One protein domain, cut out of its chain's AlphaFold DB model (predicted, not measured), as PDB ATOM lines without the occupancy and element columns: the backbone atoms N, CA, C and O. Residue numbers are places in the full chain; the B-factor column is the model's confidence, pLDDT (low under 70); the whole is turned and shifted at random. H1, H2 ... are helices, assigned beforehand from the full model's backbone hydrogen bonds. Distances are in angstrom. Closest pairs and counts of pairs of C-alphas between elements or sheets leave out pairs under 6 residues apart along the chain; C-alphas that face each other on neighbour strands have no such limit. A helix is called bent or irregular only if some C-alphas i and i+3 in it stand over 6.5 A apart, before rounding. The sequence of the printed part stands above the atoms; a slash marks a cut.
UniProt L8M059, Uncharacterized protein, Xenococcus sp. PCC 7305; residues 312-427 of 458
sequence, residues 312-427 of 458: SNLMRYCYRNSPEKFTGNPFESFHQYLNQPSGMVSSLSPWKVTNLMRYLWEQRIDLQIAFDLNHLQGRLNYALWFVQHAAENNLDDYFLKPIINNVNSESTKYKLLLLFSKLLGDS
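AT A GLANCE: This is residues 312 to 427 of the 458 residues of an uncharacterized protein of Xenococcus sp. PCC 7305 (UniProt L8M059). Short helices cross one another in two loosely joined groups: at one end of the long axis H7 covers H5 and H6, and towards the other end H1 and H2 meet H3 crosswise, with H4 turning off the end of H3 at a corner. H5 and H6 lie between H7 and the H1 to H4 group. The printed part has 116 residues with seven named helices, H1 to H7 in chain order, and no named strand; its class is all helix. It is compact, with a radius of gyration of the C-alphas of 14.0 A, and spans 39 by 29 by 29 A.

IN THESE COORDINATES: Find C-alpha 409 at (-36.004, 10.095, -9.979); from there H7, the longest helix by residues, runs 20.2 A through residues 409 to 423 and ends at C-alpha 423 at (-19.094, 21.022, -11.338). Before it come H6, residues 401 to 405, and H5, residues 376 to 388, 18.6 A long. H4 is residues 365 to 370, and H3 is residues 355 to 363, 12.4 A. H2 is residues 330 to 339, 13.6 A, and H1, residues 313 to 320, 10.5 A, begins at C-alpha 313 at (-13.979, 21.269, 12.967). H2 and H7 are irregular: C-alphas 332 and 335 are 7.6 A apart, and C-alphas 410 and 413 are 8.6 A apart.

HOW THE PARTS SIT: Start at residues 417 to 422 of H7, which touch residues 384 to 388 of H5; the closest C-alphas, of Gln 388 and Lys 422, are 5.5 A apart, and the helices run the same way at a steep tilt of 39 degrees. H7 touches H6 with residues 415 to 419 alone, closest at the C-alphas of Ile 404 and Lys 415, 6.3 A. Go on to H3, close but not clearly touching H5: the closest C-alphas, of Met 357 and Phe 386, are 7.5 A apart. H3 touches H2, closest at the C-alphas of Leu 338 and Leu 356, 4.8 A, and about perpendicular at 80 degrees. H3 touches H1, closest at the C-alphas of Cys 318 and Tyr 359, 6.1 A, and about perpendicular at 82 degrees. H3 and H4 only just touch, only at the corner by their link, with 3 pairs of C-alphas within 8 A; the closest, of Trp 361 and Leu 367, are 5.5 A apart. H4 and H5 are near each other; H1 and H7 are apart. Every O i to N i+4 pair is within hydrogen-bond range in H1, H3, H4, H5 and H6, against 3 of 6 in H2 and 9 of 11 in H7.

THE WHOLE: Look to the C-alphas of Thr 327 and Ser 427 for the two farthest apart, 42.4 A. The printed part has no cut; the links H2 to H3 and H5 to H6 are long. Mean pLDDT of the printed part is 82.3, and residues 344 to 350 and 406 to 427 are under 70.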
ATOM      1  N   SER A 312     -13.769  17.297  10.021       94.06
ATOM      2  CA  SER A 312     -13.638  18.758  10.076       94.06
ATOM      3  C   SER A 312     -14.031  19.331  11.444       94.06
ATOM      4  O   SER A 312     -14.770  18.711  12.214       94.06
ATOM      5  N   ASN A 313     -13.608  20.567  11.731       92.81
ATOM      6  CA  ASN A 313     -13.979  21.269  12.967       92.81
ATOM      7  C   ASN A 313     -15.500  21.449  13.110       92.81
ATOM      8  O   ASN A 313     -16.025  21.373  14.220       92.81
ATOM      9  N   LEU A 314     -16.225  21.591  11.994       93.00
ATOM     10  CA  LEU A 314     -17.689  21.588  11.987       93.00
ATOM     11  C   LEU A 314     -18.247  20.263  12.532       93.00
ATOM     12  O   LEU A 314     -19.173  20.276  13.335       93.00
ATOM     13  N   MET A 315     -17.683  19.117  12.145       96.00
ATOM     14  CA  MET A 315     -18.144  17.808  12.629       96.00
ATOM     15  C   MET A 315     -17.867  17.627  14.124       96.00
ATOM     16  O   MET A 315     -18.732  17.134  14.848       96.00
ATOM     17  N   ARG A 316     -16.709  18.087  14.613       95.75
ATOM     18  CA  ARG A 316     -16.414  18.097  16.056       95.75
ATOM     19  C   ARG A 316     -17.371  19.007  16.817       95.75
ATOM     20  O   ARG A 316     -17.880  18.622  17.866       95.75
ATOM     21  N   TYR A 317     -17.702  20.171  16.257       93.94
ATOM     22  CA  TYR A 317     -18.747  21.026  16.811       93.94
ATOM     23  C   TYR A 317     -20.105  20.307  16.866       93.94
ATOM     24  O   TYR A 317     -20.746  20.327  17.915       93.94
ATOM     25  N   CYS A 318     -20.520  19.633  15.786       94.44
ATOM     26  CA  CYS A 318     -21.764  18.854  15.758       94.44
ATOM     27  C   CYS A 318     -21.787  17.802  16.874       94.44
ATOM     28  O   CYS A 318     -22.818  17.594  17.506       94.44
ATOM     29  N   TYR A 319     -20.653  17.140  17.120       95.81
ATOM     30  CA  TYR A 319     -20.528  16.132  18.170       95.81
ATOM     31  C   TYR A 319     -20.695  16.735  19.563       95.81
ATOM     32  O   TYR A 319     -21.499  16.249  20.357       95.81
ATOM     33  N   ARG A 320     -19.990  17.839  19.844       93.81
ATOM     34  CA  ARG A 320     -20.060  18.532  21.141       93.81
ATOM     35  C   ARG A 320     -21.453  19.084  21.449       93.81
ATOM     36  O   ARG A 320     -21.814  19.147  22.618       93.81
ATOM     37  N   ASN A 321     -22.211  19.467  20.421       90.94
ATOM     38  CA  ASN A 321     -23.537  20.076  20.550       90.94
ATOM     39  C   ASN A 321     -24.683  19.098  20.248       90.94
ATOM     40  O   ASN A 321     -25.830  19.522  20.103       90.94
ATOM     41  N   SER A 322     -24.391  17.796  20.159       86.81
ATOM     42  CA  SER A 322     -25.428  16.772  20.045       86.81
ATOM     43  C   SER A 322     -26.305  16.753  21.296       86.81
ATOM     44  O   SER A 322     -25.770  16.570  22.389       86.81
ATOM     45  N   PRO A 323     -27.638  16.921  21.167       70.00
ATOM     46  CA  PRO A 323     -28.536  16.925  22.322       70.00
ATOM     47  C   PRO A 323     -28.589  15.553  23.004       70.00
ATOM     48  O   PRO A 323     -28.821  15.463  24.207       70.00
ATOM     49  N   GLU A 324     -28.349  14.483  22.243       76.75
ATOM     50  CA  GLU A 324     -28.255  13.123  22.756       76.75
ATOM     51  C   GLU A 324     -26.792  12.723  22.936       76.75
ATOM     52  O   GLU A 324     -25.949  12.972  22.063       76.75
ATOM     53  N   LYS A 325     -26.505  12.058  24.062       78.12
ATOM     54  CA  LYS A 325     -25.200  11.446  24.312       78.12
ATOM     55  C   LYS A 325     -24.971  10.375  23.253       78.12
ATOM     56  O   LYS A 325     -25.660   9.358  23.242       78.12
ATOM     57  N   PHE A 326     -23.996  10.605  22.379       84.75
ATOM     58  CA  PHE A 326     -23.634   9.634  21.360       84.75
ATOM     59  C   PHE A 326     -23.186   8.323  22.021       84.75
ATOM     60  O   PHE A 326     -22.321   8.324  22.899       84.75
ATOM     61  N   THR A 327     -23.790   7.208  21.614       86.25
ATOM     62  CA  THR A 327     -23.461   5.873  22.119       86.25
ATOM     63  C   THR A 327     -22.557   5.148  21.130       86.25
ATOM     64  O   THR A 327     -22.913   5.020  19.960       86.25
ATOM     65  N   GLY A 328     -21.429   4.622  21.606       89.81
ATOM     66  CA  GLY A 328     -20.446   3.912  20.784       89.81
ATOM     67  C   GLY A 328     -19.251   4.781  20.387       89.81
ATOM     68  O   GLY A 328     -19.097   5.903  20.870       89.81
ATOM     69  N   ASN A 329     -18.393   4.242  19.520       95.62
ATOM     70  CA  ASN A 329     -17.184   4.922  19.067       95.62
ATOM     71  C   ASN A 329     -17.526   5.982  17.994       95.62
ATOM     72  O   ASN A 329     -17.983   5.619  16.899       95.62
ATOM     73  N   PRO A 330     -17.316   7.287  18.256       97.06
ATOM     74  CA  PRO A 330     -17.639   8.336  17.293       97.06
ATOM     75  C   PRO A 330     -16.792   8.271  16.017       97.06
ATOM     76  O   PRO A 330     -17.301   8.596  14.941       97.06
ATOM     77  N   PHE A 331     -15.556   7.765  16.097       97.50
ATOM     78  CA  PHE A 331     -14.699   7.563  14.928       97.50
ATOM     79  C   PHE A 331     -15.261   6.520  13.952       97.50
ATOM     80  O   PHE A 331     -14.954   6.572  12.764       97.50
ATOM     81  N   GLU A 332     -16.116   5.604  14.411       97.31
ATOM     82  CA  GLU A 332     -16.679   4.538  13.575       97.31
ATOM     83  C   GLU A 332     -18.022   4.892  12.942       97.31
ATOM     84  O   GLU A 332     -18.339   4.414  11.855       97.31
ATOM     85  N   SER A 333     -18.846   5.688  13.627       95.69
ATOM     86  CA  SER A 333     -20.272   5.770  13.287       95.69
ATOM     87  C   SER A 333     -20.864   7.177  13.305       95.69
ATOM     88  O   SER A 333     -21.937   7.382  12.730       95.69
ATOM     89  N   PHE A 334     -20.181   8.189  13.858       96.56
ATOM     90  CA  PHE A 334     -20.753   9.539  13.933       96.56
ATOM     91  C   PHE A 334     -20.984  10.163  12.545       96.56
ATOM     92  O   PHE A 334     -21.966  10.876  12.332       96.56
ATOM     93  N   HIS A 335     -20.167   9.803  11.548       96.00
ATOM     94  CA  HIS A 335     -20.385  10.207  10.154       96.00
ATOM     95  C   HIS A 335     -21.756   9.759   9.598       96.00
ATOM     96  O   HIS A 335     -22.310  10.413   8.713       96.00
ATOM     97  N   GLN A 336     -22.328   8.665  10.112       94.75
ATOM     98  CA  GLN A 336     -23.652   8.181   9.714       94.75
ATOM     99  C   GLN A 336     -24.746   9.070  10.301       94.75
ATOM    100  O   GLN A 336     -25.638   9.491   9.567       94.75
ATOM    101  N   TYR A 337     -24.636   9.414  11.589       93.50
ATOM    102  CA  TYR A 337     -25.532  10.364  12.254       93.50
ATOM    103  C   TYR A 337     -25.548  11.715  11.530       93.50
ATOM    104  O   TYR A 337     -26.618  12.251  11.249       93.50
ATOM    105  N   LEU A 338     -24.381  12.231  11.140       94.50
ATOM    106  CA  LEU A 338     -24.266  13.482  10.383       94.50
ATOM    107  C   LEU A 338     -25.053  13.471   9.062       94.50
ATOM    108  O   LEU A 338     -25.569  14.510   8.650       94.50
ATOM    109  N   ASN A 339     -25.181  12.302   8.429       93.50
ATOM    110  CA  ASN A 339     -25.920  12.092   7.184       93.50
ATOM    111  C   ASN A 339     -27.403  11.744   7.372       93.50
ATOM    112  O   ASN A 339     -28.150  11.724   6.387       93.50
ATOM    113  N   GLN A 340     -27.848  11.467   8.598       91.00
ATOM    114  CA  GLN A 340     -29.260  11.223   8.871       91.00
ATOM    115  C   GLN A 340     -30.081  12.504   8.656       91.00
ATOM    116  O   GLN A 340     -29.572  13.610   8.872       91.00
ATOM    117  N   PRO A 341     -31.349  12.383   8.222       89.00
ATOM    118  CA  PRO A 341     -32.263  13.516   8.178       89.00
ATOM    119  C   PRO A 341     -32.412  14.139   9.567       89.00
ATOM    120  O   PRO A 341     -32.629  13.433  10.548       89.00
ATOM    121  N   SER A 342     -32.327  15.461   9.628       86.62
ATOM    122  CA  SER A 342     -32.600  16.220  10.840       86.62
ATOM    123  C   SER A 342     -34.080  16.110  11.221       86.62
ATOM    124  O   SER A 342     -34.959  16.281  10.374       86.62
ATOM    125  N   GLY A 343     -34.353  15.882  12.509       75.94
ATOM    126  CA  GLY A 343     -35.712  15.863  13.059       75.94
ATOM    127  C   GLY A 343     -36.388  17.239  13.137       75.94
ATOM    128  O   GLY A 343     -37.591  17.303  13.362       75.94
ATOM    129  N   MET A 344     -35.650  18.339  12.932       69.88
ATOM    130  CA  MET A 344     -36.192  19.704  13.041       69.88
ATOM    131  C   MET A 344     -37.128  20.104  11.904       69.88
ATOM    132  O   MET A 344     -37.871  21.072  12.040       69.88
ATOM    133  N   VAL A 345     -37.080  19.415  10.764       67.25
ATOM    134  CA  VAL A 345     -37.785  19.858   9.560       67.25
ATOM    135  C   VAL A 345     -38.633  18.726   9.001       67.25
ATOM    136  O   VAL A 345     -38.197  17.579   8.954       67.25
ATOM    137  N   SER A 346     -39.856  19.052   8.572       63.19
ATOM    138  CA  SER A 346     -40.815  18.074   8.047       63.19
ATOM    139  C   SER A 346     -40.182  17.152   6.994       63.19
ATOM    140  O   SER A 346     -39.658  17.605   5.970       63.19
ATOM    141  N   SER A 347     -40.302  15.843   7.226       59.78
ATOM    142  CA  SER A 347     -39.795  14.768   6.364       59.78
ATOM    143  C   SER A 347     -40.476  14.688   4.990       59.78
ATOM    144  O   SER A 347     -40.016  13.948   4.123       59.78
ATOM    145  N   LEU A 348     -41.540  15.468   4.767       61.72
ATOM    146  CA  LEU A 348     -42.305  15.510   3.515       61.72
ATOM    147  C   LEU A 348     -41.606  16.311   2.397       61.72
ATOM    148  O   LEU A 348     -42.074  16.339   1.262       61.72
ATOM    149  N   SER A 349     -40.486  16.977   2.698       66.62
ATOM    150  CA  SER A 349     -39.666  17.673   1.702       66.62
ATOM    151  C   SER A 349     -38.783  16.697   0.908       66.62
ATOM    152  O   SER A 349     -38.047  15.927   1.524       66.62
ATOM    153  N   PRO A 350     -38.722  16.786  -0.438       66.69
ATOM    154  CA  PRO A 350     -37.721  16.055  -1.224       66.69
ATOM    155  C   PRO A 350     -36.285  16.551  -0.960       66.69
ATOM    156  O   PRO A 350     -35.320  15.841  -1.230       66.69
ATOM    157  N   TRP A 351     -36.131  17.760  -0.410       74.00
ATOM    158  CA  TRP A 351     -34.848  18.340  -0.001       74.00
ATOM    159  C   TRP A 351     -34.649  18.061   1.484       74.00
ATOM    160  O   TRP A 351     -35.138  18.821   2.327       74.00
ATOM    161  N   LYS A 352     -34.015  16.928   1.798       78.00
ATOM    162  CA  LYS A 352     -33.711  16.554   3.181       78.00
ATOM    163  C   LYS A 352     -32.559  17.410   3.696       78.00
ATOM    164  O   LYS A 352     -31.512  17.484   3.060       78.00
ATOM    165  N   VAL A 353     -32.765  18.031   4.852       89.06
ATOM    166  CA  VAL A 353     -31.707  18.685   5.625       89.06
ATOM    167  C   VAL A 353     -31.101  17.610   6.517       89.06
ATOM    168  O   VAL A 353     -31.823  17.005   7.308       89.06
ATOM    169  N   THR A 354     -29.814  17.313   6.356       92.62
ATOM    170  CA  THR A 354     -29.121  16.357   7.234       92.62
ATOM    171  C   THR A 354     -28.764  17.000   8.575       92.62
ATOM    172  O   THR A 354     -28.843  18.221   8.723       92.62
ATOM    173  N   ASN A 355     -28.344  16.205   9.560       93.25
ATOM    174  CA  ASN A 355     -27.845  16.740  10.828       93.25
ATOM    175  C   ASN A 355     -26.652  17.684  10.627       93.25
ATOM    176  O   ASN A 355     -26.637  18.763  11.212       93.25
ATOM    177  N   LEU A 356     -25.701  17.341   9.749       94.56
ATOM    178  CA  LEU A 356     -24.561  18.213   9.437       94.56
ATOM    179  C   LEU A 356     -25.002  19.571   8.869       94.56
ATOM    180  O   LEU A 356     -24.521  20.615   9.303       94.56
ATOM    181  N   MET A 357     -25.942  19.555   7.919       94.00
ATOM    182  CA  MET A 357     -26.521  20.773   7.350       94.00
ATOM    183  C   MET A 357     -27.228  21.608   8.419       94.00
ATOM    184  O   MET A 357     -27.063  22.821   8.463       94.00
ATOM    185  N   ARG A 358     -28.000  20.967   9.305       92.94
ATOM    186  CA  ARG A 358     -28.671  21.661  10.408       92.94
ATOM    187  C   ARG A 358     -27.662  22.406  11.281       92.94
ATOM    188  O   ARG A 358     -27.835  23.602  11.479       92.94
ATOM    189  N   TYR A 359     -26.619  21.732  11.765       93.19
ATOM    190  CA  TYR A 359     -25.632  22.376  12.636       93.19
ATOM    191  C   TYR A 359     -24.921  23.537  11.944       93.19
ATOM    192  O   TYR A 359     -24.777  24.598  12.541       93.19
ATOM    193  N   LEU A 360     -24.526  23.376  10.676       93.75
ATOM    194  CA  LEU A 360     -23.897  24.468   9.932       93.75
ATOM    195  C   LEU A 360     -24.820  25.690   9.829       93.75
ATOM    196  O   LEU A 360     -24.360  26.819   9.975       93.75
ATOM    197  N   TRP A 361     -26.114  25.469   9.592       93.69
ATOM    198  CA  TRP A 361     -27.120  26.528   9.569       93.69
ATOM    199  C   TRP A 361     -27.308  27.177  10.953       93.69
ATOM    200  O   TRP A 361     -27.263  28.399  11.068       93.69
ATOM    201  N   GLU A 362     -27.428  26.390  12.023       91.31
ATOM    202  CA  GLU A 362     -27.592  26.890  13.401       91.31
ATOM    203  C   GLU A 362     -26.400  27.722  13.891       91.31
ATOM    204  O   GLU A 362     -26.580  28.684  14.634       91.31
ATOM    205  N   GLN A 363     -25.185  27.399  13.449       89.88
ATOM    206  CA  GLN A 363     -23.986  28.155  13.816       89.88
ATOM    207  C   GLN A 363     -23.848  29.497  13.103       89.88
ATOM    208  O   GLN A 363     -23.077  30.352  13.540       89.88
ATOM    209  N   ARG A 364     -24.529  29.673  11.969       91.56
ATOM    210  CA  ARG A 364     -24.276  30.775  11.047       91.56
ATOM    211  C   ARG A 364     -25.517  31.616  10.850       91.56
ATOM    212  O   ARG A 364     -26.395  31.289  10.054       91.56
ATOM    213  N   ILE A 365     -25.550  32.747  11.549       93.06
ATOM    214  CA  ILE A 365     -26.656  33.704  11.466       93.06
ATOM    215  C   ILE A 365     -26.909  34.180  10.028       93.06
ATOM    216  O   ILE A 365     -28.054  34.373   9.631       93.06
ATOM    217  N   ASP A 366     -25.861  34.294   9.211       94.75
ATOM    218  CA  ASP A 366     -25.977  34.663   7.803       94.75
ATOM    219  C   ASP A 366     -26.711  33.591   6.978       94.75
ATOM    220  O   ASP A 366     -27.537  33.932   6.131       94.75
ATOM    221  N   LEU A 367     -26.500  32.302   7.274       94.81
ATOM    222  CA  LEU A 367     -27.244  31.207   6.644       94.81
ATOM    223  C   LEU A 367     -28.698  31.153   7.123       94.81
ATOM    224  O   LEU A 367     -29.585  30.857   6.322       94.81
ATOM    225  N   GLN A 368     -28.955  31.476   8.392       93.81
ATOM    226  CA  GLN A 368     -30.316  31.565   8.936       93.81
ATOM    227  C   GLN A 368     -31.129  32.667   8.264       93.81
ATOM    228  O   GLN A 368     -32.282  32.447   7.900       93.81
ATOM    229  N   ILE A 369     -30.507  33.825   8.035       93.38
ATOM    230  CA  ILE A 369     -31.127  34.948   7.327       93.38
ATOM    231  C   ILE A 369     -31.348  34.605   5.847       93.38
ATOM    232  O   ILE A 369     -32.406  34.908   5.295       93.38
ATOM    233  N   ALA A 370     -30.368  33.975   5.195       94.38
ATOM    234  CA  ALA A 370     -30.438  33.674   3.766       94.38
ATOM    235  C   ALA A 370     -31.405  32.526   3.424       94.38
ATOM    236  O   ALA A 370     -31.976  32.501   2.328       94.38
ATOM    237  N   PHE A 371     -31.586  31.562   4.333       93.06
ATOM    238  CA  PHE A 371     -32.304  30.323   4.048       93.06
ATOM    239  C   PHE A 371     -33.306  29.956   5.146       93.06
ATOM    240  O   PHE A 371     -32.953  29.340   6.149       93.06
ATOM    241  N   ASP A 372     -34.591  30.226   4.904       90.06
ATOM    242  CA  ASP A 372     -35.661  29.730   5.774       90.06
ATOM    243  C   ASP A 372     -35.941  28.239   5.518       90.06
ATOM    244  O   ASP A 372     -36.568  27.851   4.523       90.06
ATOM    245  N   LEU A 373     -35.481  27.389   6.438       89.81
ATOM    246  CA  LEU A 373     -35.635  25.938   6.340       89.81
ATOM    247  C   LEU A 373     -37.071  25.451   6.577       89.81
ATOM    248  O   LEU A 373     -37.373  24.301   6.237       89.81
ATOM    249  N   ASN A 374     -37.986  26.295   7.065       85.50
ATOM    250  CA  ASN A 374     -39.407  25.950   7.178       85.50
ATOM    251  C   ASN A 374     -40.091  25.921   5.803       85.50
ATOM    252  O   ASN A 374     -41.020  25.137   5.577       85.50
ATOM    253  N   HIS A 375     -39.572  26.679   4.834       85.69
ATOM    254  CA  HIS A 375     -40.103  26.748   3.476       85.69
ATOM    255  C   HIS A 375     -39.372  25.826   2.487       85.69
ATOM    256  O   HIS A 375     -38.150  25.683   2.488       85.69
ATOM    257  N   LEU A 376     -40.130  25.225   1.561       83.25
ATOM    258  CA  LEU A 376     -39.593  24.293   0.559       83.25
ATOM    259  C   LEU A 376     -38.507  24.930  -0.326       83.25
ATOM    260  O   LEU A 376     -37.506  24.285  -0.633       83.25
ATOM    261  N   GLN A 377     -38.706  26.189  -0.730       82.75
ATOM    262  CA  GLN A 377     -37.749  26.913  -1.566       82.75
ATOM    263  C   GLN A 377     -36.461  27.247  -0.800       82.75
ATOM    264  O   GLN A 377     -35.379  27.119  -1.371       82.75
ATOM    265  N   GLY A 378     -36.566  27.614   0.482       87.75
ATOM    266  CA  GLY A 378     -35.404  27.866   1.334       87.75
ATOM    267  C   GLY A 378     -34.552  26.610   1.506       87.75
ATOM    268  O   GLY A 378     -33.342  26.666   1.306       87.75
ATOM    269  N   ARG A 379     -35.182  25.445   1.708       87.56
ATOM    270  CA  ARG A 379     -34.477  24.151   1.745       87.56
ATOM    271  C   ARG A 379     -33.747  23.813   0.447       87.56
ATOM    272  O   ARG A 379     -32.613  23.347   0.497       87.56
ATOM    273  N   LEU A 380     -34.374  24.038  -0.711       84.44
ATOM    274  CA  LEU A 380     -33.723  23.809  -2.006       84.44
ATOM    275  C   LEU A 380     -32.513  24.732  -2.190       84.44
ATOM    276  O   LEU A 380     -31.441  24.268  -2.575       84.44
ATOM    277  N   ASN A 381     -32.682  26.025  -1.916       87.06
ATOM    278  CA  ASN A 381     -31.606  27.005  -2.045       87.06
ATOM    279  C   ASN A 381     -30.445  26.667  -1.106       87.06
ATOM    280  O   ASN A 381     -29.293  26.698  -1.529       87.06
ATOM    281  N   TYR A 382     -30.754  26.262   0.126       91.25
ATOM    282  CA  TYR A 382     -29.743  25.857   1.087       91.25
ATOM    283  C   TYR A 382     -29.006  24.587   0.662       91.25
ATOM    284  O   TYR A 382     -27.785  24.535   0.737       91.25
ATOM    285  N   ALA A 383     -29.714  23.578   0.149       88.62
ATOM    286  CA  ALA A 383     -29.089  22.361  -0.368       88.62
ATOM    287  C   ALA A 383     -28.136  22.645  -1.544       88.62
ATOM    288  O   ALA A 383     -27.059  22.057  -1.617       88.62
ATOM    289  N   LEU A 384     -28.510  23.560  -2.448       85.56
ATOM    290  CA  LEU A 384     -27.641  24.006  -3.543       85.56
ATOM    291  C   LEU A 384     -26.412  24.744  -3.010       85.56
ATOM    292  O   LEU A 384     -25.295  24.429  -3.414       85.56
ATOM    293  N   TRP A 385     -26.617  25.679  -2.082       90.56
ATOM    294  CA  TRP A 385     -25.532  26.409  -1.436       90.56
ATOM    295  C   TRP A 385     -24.569  25.448  -0.724       90.56
ATOM    296  O   TRP A 385     -23.364  25.527  -0.934       90.56
ATOM    297  N   PHE A 386     -25.086  24.482   0.033       90.69
ATOM    298  CA  PHE A 386     -24.282  23.506   0.765       90.69
ATOM    299  C   PHE A 386     -23.422  22.647  -0.168       90.69
ATOM    300  O   PHE A 386     -22.233  22.477   0.077       90.69
ATOM    301  N   VAL A 387     -23.993  22.143  -1.271       87.62
ATOM    302  CA  VAL A 387     -23.238  21.371  -2.275       87.62
ATOM    303  C   VAL A 387     -22.163  22.224  -2.949       87.62
ATOM    304  O   VAL A 387     -21.071  21.722  -3.202       87.62
ATOM    305  N   GLN A 388     -22.451  23.497  -3.221       84.81
ATOM    306  CA  GLN A 388     -21.497  24.412  -3.845       84.81
ATOM    307  C   GLN A 388     -20.290  24.708  -2.943       84.81
ATOM    308  O   GLN A 388     -19.170  24.747  -3.439       84.81
ATOM    309  N   HIS A 389     -20.511  24.882  -1.640       87.56
ATOM    310  CA  HIS A 389     -19.475  25.309  -0.690       87.56
ATOM    311  C   HIS A 389     -18.911  24.137   0.137       87.56
ATOM    312  O   HIS A 389     -18.197  24.345   1.116       87.56
ATOM    313  N   ALA A 390     -19.210  22.887  -0.233       85.94
ATOM    314  CA  ALA A 390     -18.757  21.703   0.496       85.94
ATOM    315  C   ALA A 390     -17.224  21.624   0.601       85.94
ATOM    316  O   ALA A 390     -16.694  21.372   1.682       85.94
ATOM    317  N   ALA A 391     -16.519  21.906  -0.499       82.75
ATOM    318  CA  ALA A 391     -15.058  21.884  -0.548       82.75
ATOM    319  C   ALA A 391     -14.428  22.947   0.369       82.75
ATOM    320  O   ALA A 391     -13.504  22.637   1.112       82.75
ATOM    321  N   GLU A 392     -14.977  24.165   0.385       83.50
ATOM    322  CA  GLU A 392     -14.525  25.256   1.268       83.50
ATOM    323  C   GLU A 392     -14.682  24.908   2.755       83.50
ATOM    324  O   GLU A 392     -13.923  25.379   3.597       83.50
ATOM    325  N   ASN A 393     -15.653  24.052   3.080       80.06
ATOM    326  CA  ASN A 393     -15.897  23.562   4.434       80.06
ATOM    327  C   ASN A 393     -15.164  22.237   4.732       80.06
ATOM    328  O   ASN A 393     -15.442  21.603   5.753       80.06
ATOM    329  N   ASN A 394     -14.239  21.811   3.859       84.81
ATOM    330  CA  ASN A 394     -13.502  20.547   3.952       84.81
ATOM    331  C   ASN A 394     -14.428  19.326   4.118       84.81
ATOM    332  O   ASN A 394     -14.165  18.433   4.926       84.81
ATOM    333  N   LEU A 395     -15.549  19.306   3.391       88.88
ATOM    334  CA  LEU A 395     -16.521  18.215   3.432       88.88
ATOM    335  C   LEU A 395     -16.310  17.250   2.266       88.88
ATOM    336  O   LEU A 395     -16.351  17.643   1.101       88.88
ATOM    337  N   ASP A 396     -16.147  15.970   2.594       92.00
ATOM    338  CA  ASP A 396     -16.073  14.895   1.608       92.00
ATOM    339  C   ASP A 396     -17.413  14.693   0.872       92.00
ATOM    340  O   ASP A 396     -18.501  14.872   1.434       92.00
ATOM    341  N   ASP A 397     -17.333  14.225  -0.375       89.44
ATOM    342  CA  ASP A 397     -18.475  13.852  -1.215       89.44
ATOM    343  C   ASP A 397     -19.464  12.897  -0.533       89.44
ATOM    344  O   ASP A 397     -20.663  12.910  -0.836       89.44
ATOM    345  N   TYR A 398     -18.984  12.071   0.395       92.88
ATOM    346  CA  TYR A 398     -19.789  11.226   1.261       92.88
ATOM    347  C   TYR A 398     -20.947  11.985   1.927       92.88
ATOM    348  O   TYR A 398     -22.069  11.469   1.955       92.88
ATOM    349  N   PHE A 399     -20.716  13.214   2.398       92.75
ATOM    350  CA  PHE A 399     -21.728  14.030   3.077       92.75
ATOM    351  C   PHE A 399     -22.712  14.708   2.114       92.75
ATOM    352  O   PHE A 399     -23.770  15.187   2.520       92.75
ATOM    353  N   LEU A 400     -22.411  14.691   0.814       89.25
ATOM    354  CA  LEU A 400     -23.290  15.215  -0.232       89.25
ATOM    355  C   LEU A 400     -24.231  14.143  -0.787       89.25
ATOM    356  O   LEU A 400     -25.279  14.469  -1.351       89.25
ATOM    357  N   LYS A 401     -23.897  12.855  -0.614       87.25
ATOM    358  CA  LYS A 401     -24.694  11.729  -1.130       87.25
ATOM    359  C   LYS A 401     -26.157  11.777  -0.681       87.25
ATOM    360  O   LYS A 401     -27.009  11.616  -1.556       87.25
ATOM    361  N   PRO A 402     -26.506  12.030   0.599       86.00
ATOM    362  CA  PRO A 402     -27.910  12.114   0.995       86.00
ATOM    363  C   PRO A 402     -28.659  13.235   0.274       86.00
ATOM    364  O   PRO A 402     -29.837  13.075  -0.020       86.00
ATOM    365  N   ILE A 403     -27.989  14.338  -0.056       83.31
ATOM    366  CA  ILE A 403     -28.591  15.496  -0.725       83.31
ATOM    367  C   ILE A 403     -28.797  15.192  -2.212       83.31
ATOM    368  O   ILE A 403     -29.883  15.389  -2.749       83.31
ATOM    369  N   ILE A 404     -27.767  14.657  -2.874       79.00
ATOM    370  CA  ILE A 404     -27.772  14.369  -4.315       79.00
ATOM    371  C   ILE A 404     -28.685  13.179  -4.649       79.00
ATOM    372  O   ILE A 404     -29.347  13.183  -5.691       79.00
ATOM    373  N   ASN A 405     -28.732  12.164  -3.781       75.94
ATOM    374  CA  ASN A 405     -29.455  10.918  -4.041       75.94
ATOM    375  C   ASN A 405     -30.924  10.948  -3.594       75.94
ATOM    376  O   ASN A 405     -31.721  10.232  -4.193       75.94
ATOM    377  N   ASN A 406     -31.309  11.755  -2.592       67.56
ATOM    378  CA  ASN A 406     -32.718  11.862  -2.164       67.56
ATOM    379  C   ASN A 406     -33.585  12.725  -3.093       67.56
ATOM    380  O   ASN A 406     -34.798  12.795  -2.902       67.56
ATOM    381  N   VAL A 407     -33.009  13.355  -4.119       62.28
ATOM    382  CA  VAL A 407     -33.810  13.970  -5.179       62.28
ATOM    383  C   VAL A 407     -34.462  12.843  -5.976       62.28
ATOM    384  O   VAL A 407     -33.783  12.190  -6.770       62.28
ATOM    385  N   ASN A 408     -35.757  12.595  -5.744       53.88
ATOM    386  CA  ASN A 408     -36.529  11.576  -6.460       53.88
ATOM    387  C   ASN A 408     -36.213  11.577  -7.968       53.88
ATOM    388  O   ASN A 408     -36.068  12.631  -8.599       53.88
ATOM    389  N   SER A 409     -36.173  10.375  -8.544       49.72
ATOM    390  CA  SER A 409     -36.004  10.095  -9.979       49.72
ATOM    391  C   SER A 409     -36.927  10.916 -10.892       49.72
ATOM    392  O   SER A 409     -36.603  11.116 -12.060       49.72
ATOM    393  N   GLU A 410     -38.036  11.441 -10.370       47.56
ATOM    394  CA  GLU A 410     -39.020  12.228 -11.118       47.56
ATOM    395  C   GLU A 410     -38.608  13.677 -11.416       47.56
ATOM    396  O   GLU A 410     -39.251  14.339 -12.231       47.56
ATOM    397  N   SER A 411     -37.511  14.190 -10.844       58.12
ATOM    398  CA  SER A 411     -36.980  15.492 -11.259       58.12
ATOM    399  C   SER A 411     -35.485  15.468 -11.550       58.12
ATOM    400  O   SER A 411     -34.663  16.113 -10.893       58.12
ATOM    401  N   THR A 412     -35.145  14.796 -12.655       60.88
ATOM    402  CA  THR A 412     -33.841  14.855 -13.344       60.88
ATOM    403  C   THR A 412     -33.289  16.282 -13.428       60.88
ATOM    404  O   THR A 412     -32.081  16.489 -13.342       60.88
ATOM    405  N   LYS A 413     -34.173  17.287 -13.533       61.09
ATOM    406  CA  LYS A 413     -33.839  18.716 -13.518       61.09
ATOM    407  C   LYS A 413     -33.015  19.104 -12.287       61.09
ATOM    408  O   LYS A 413     -31.976  19.733 -12.450       61.09
ATOM    409  N   TYR A 414     -33.459  18.762 -11.082       62.03
ATOM    410  CA  TYR A 414     -32.796  19.216  -9.857       62.03
ATOM    411  C   TYR A 414     -31.552  18.400  -9.513       62.03
ATOM    412  O   TYR A 414     -30.574  18.956  -9.023       62.03
ATOM    413  N   LYS A 415     -31.539  17.108  -9.856       65.88
ATOM    414  CA  LYS A 415     -30.317  16.300  -9.784       65.88
ATOM    415  C   LYS A 415     -29.226  16.880 -10.689       65.88
ATOM    416  O   LYS A 415     -28.081  17.004 -10.270       65.88
ATOM    417  N   LEU A 416     -29.600  17.321 -11.894       65.88
ATOM    418  CA  LEU A 416     -28.711  18.077 -12.778       65.88
ATOM    419  C   LEU A 416     -28.288  19.411 -12.152       65.88
ATOM    420  O   LEU A 416     -27.114  19.724 -12.232       65.88
ATOM    421  N   LEU A 417     -29.186  20.176 -11.513       64.94
ATOM    422  CA  LEU A 417     -28.817  21.417 -10.807       64.94
ATOM    423  C   LEU A 417     -27.724  21.183  -9.750       64.94
ATOM    424  O   LEU A 417     -26.751  21.926  -9.741       64.94
ATOM    425  N   LEU A 418     -27.864  20.160  -8.900       66.62
ATOM    426  CA  LEU A 418     -26.872  19.839  -7.864       66.62
ATOM    427  C   LEU A 418     -25.552  19.349  -8.475       66.62
ATOM    428  O   LEU A 418     -24.483  19.789  -8.064       66.62
ATOM    429  N   LEU A 419     -25.615  18.493  -9.503       67.81
ATOM    430  CA  LEU A 419     -24.427  18.042 -10.236       67.81
ATOM    431  C   LEU A 419     -23.716  19.203 -10.943       67.81
ATOM    432  O   LEU A 419     -22.493  19.287 -10.898       67.81
ATOM    433  N   PHE A 420     -24.466  20.116 -11.566       68.06
ATOM    434  CA  PHE A 420     -23.913  21.327 -12.169       68.06
ATOM    435  C   PHE A 420     -23.323  22.244 -11.104       68.06
ATOM    436  O   PHE A 420     -22.214  22.710 -11.293       68.06
ATOM    437  N   SER A 421     -24.006  22.475  -9.984       64.88
ATOM    438  CA  SER A 421     -23.484  23.277  -8.872       64.88
ATOM    439  C   SER A 421     -22.142  22.733  -8.365       64.88
ATOM    440  O   SER A 421     -21.186  23.495  -8.269       64.88
ATOM    441  N   LYS A 422     -22.024  21.408  -8.200       65.75
ATOM    442  CA  LYS A 422     -20.760  20.741  -7.863       65.75
ATOM    443  C   LYS A 422     -19.672  20.935  -8.930       65.75
ATOM    444  O   LYS A 422     -18.525  21.209  -8.603       65.75
ATOM    445  N   LEU A 423     -20.022  20.811 -10.214       63.88
ATOM    446  CA  LEU A 423     -19.094  21.022 -11.338       63.88
ATOM    447  C   LEU A 423     -18.670  22.489 -11.519       63.88
ATOM    448  O   LEU A 423     -17.719  22.762 -12.247       63.88
ATOM    449  N   LEU A 424     -19.401  23.427 -10.917       62.78
ATOM    450  CA  LEU A 424     -19.224  24.867 -11.092       62.78
ATOM    451  C   LEU A 424     -18.501  25.558  -9.941       62.78
ATOM    452  O   LEU A 424     -18.373  26.785  -9.991       62.78
ATOM    453  N   GLY A 425     -17.978  24.786  -8.986       49.06
ATOM    454  CA  GLY A 425     -17.020  25.272  -7.998       49.06
ATOM    455  C   GLY A 425     -15.932  26.133  -8.656       49.06
ATOM    456  O   GLY A 425     -15.257  25.704  -9.595       49.06
ATOM    457  N   ASP A 426     -15.860  27.380  -8.190       48.09
ATOM    458  CA  ASP A 426     -14.894  28.451  -8.469       48.09
ATOM    459  C   ASP A 426     -14.794  29.112  -9.848       48.09
ATOM    460  O   ASP A 426     -13.882  29.906 -10.076       48.09
ATOM    461  N   SER A 427     -15.734  28.942 -10.787       48.53
ATOM    462  CA  SER A 427     -15.733  29.877 -11.936       48.53
ATOM    463  C   SER A 427     -17.071  30.098 -12.639       48.53
ATOM    464  O   SER A 427     -17.393  29.497 -13.668       48.53
TER     465      SER A 427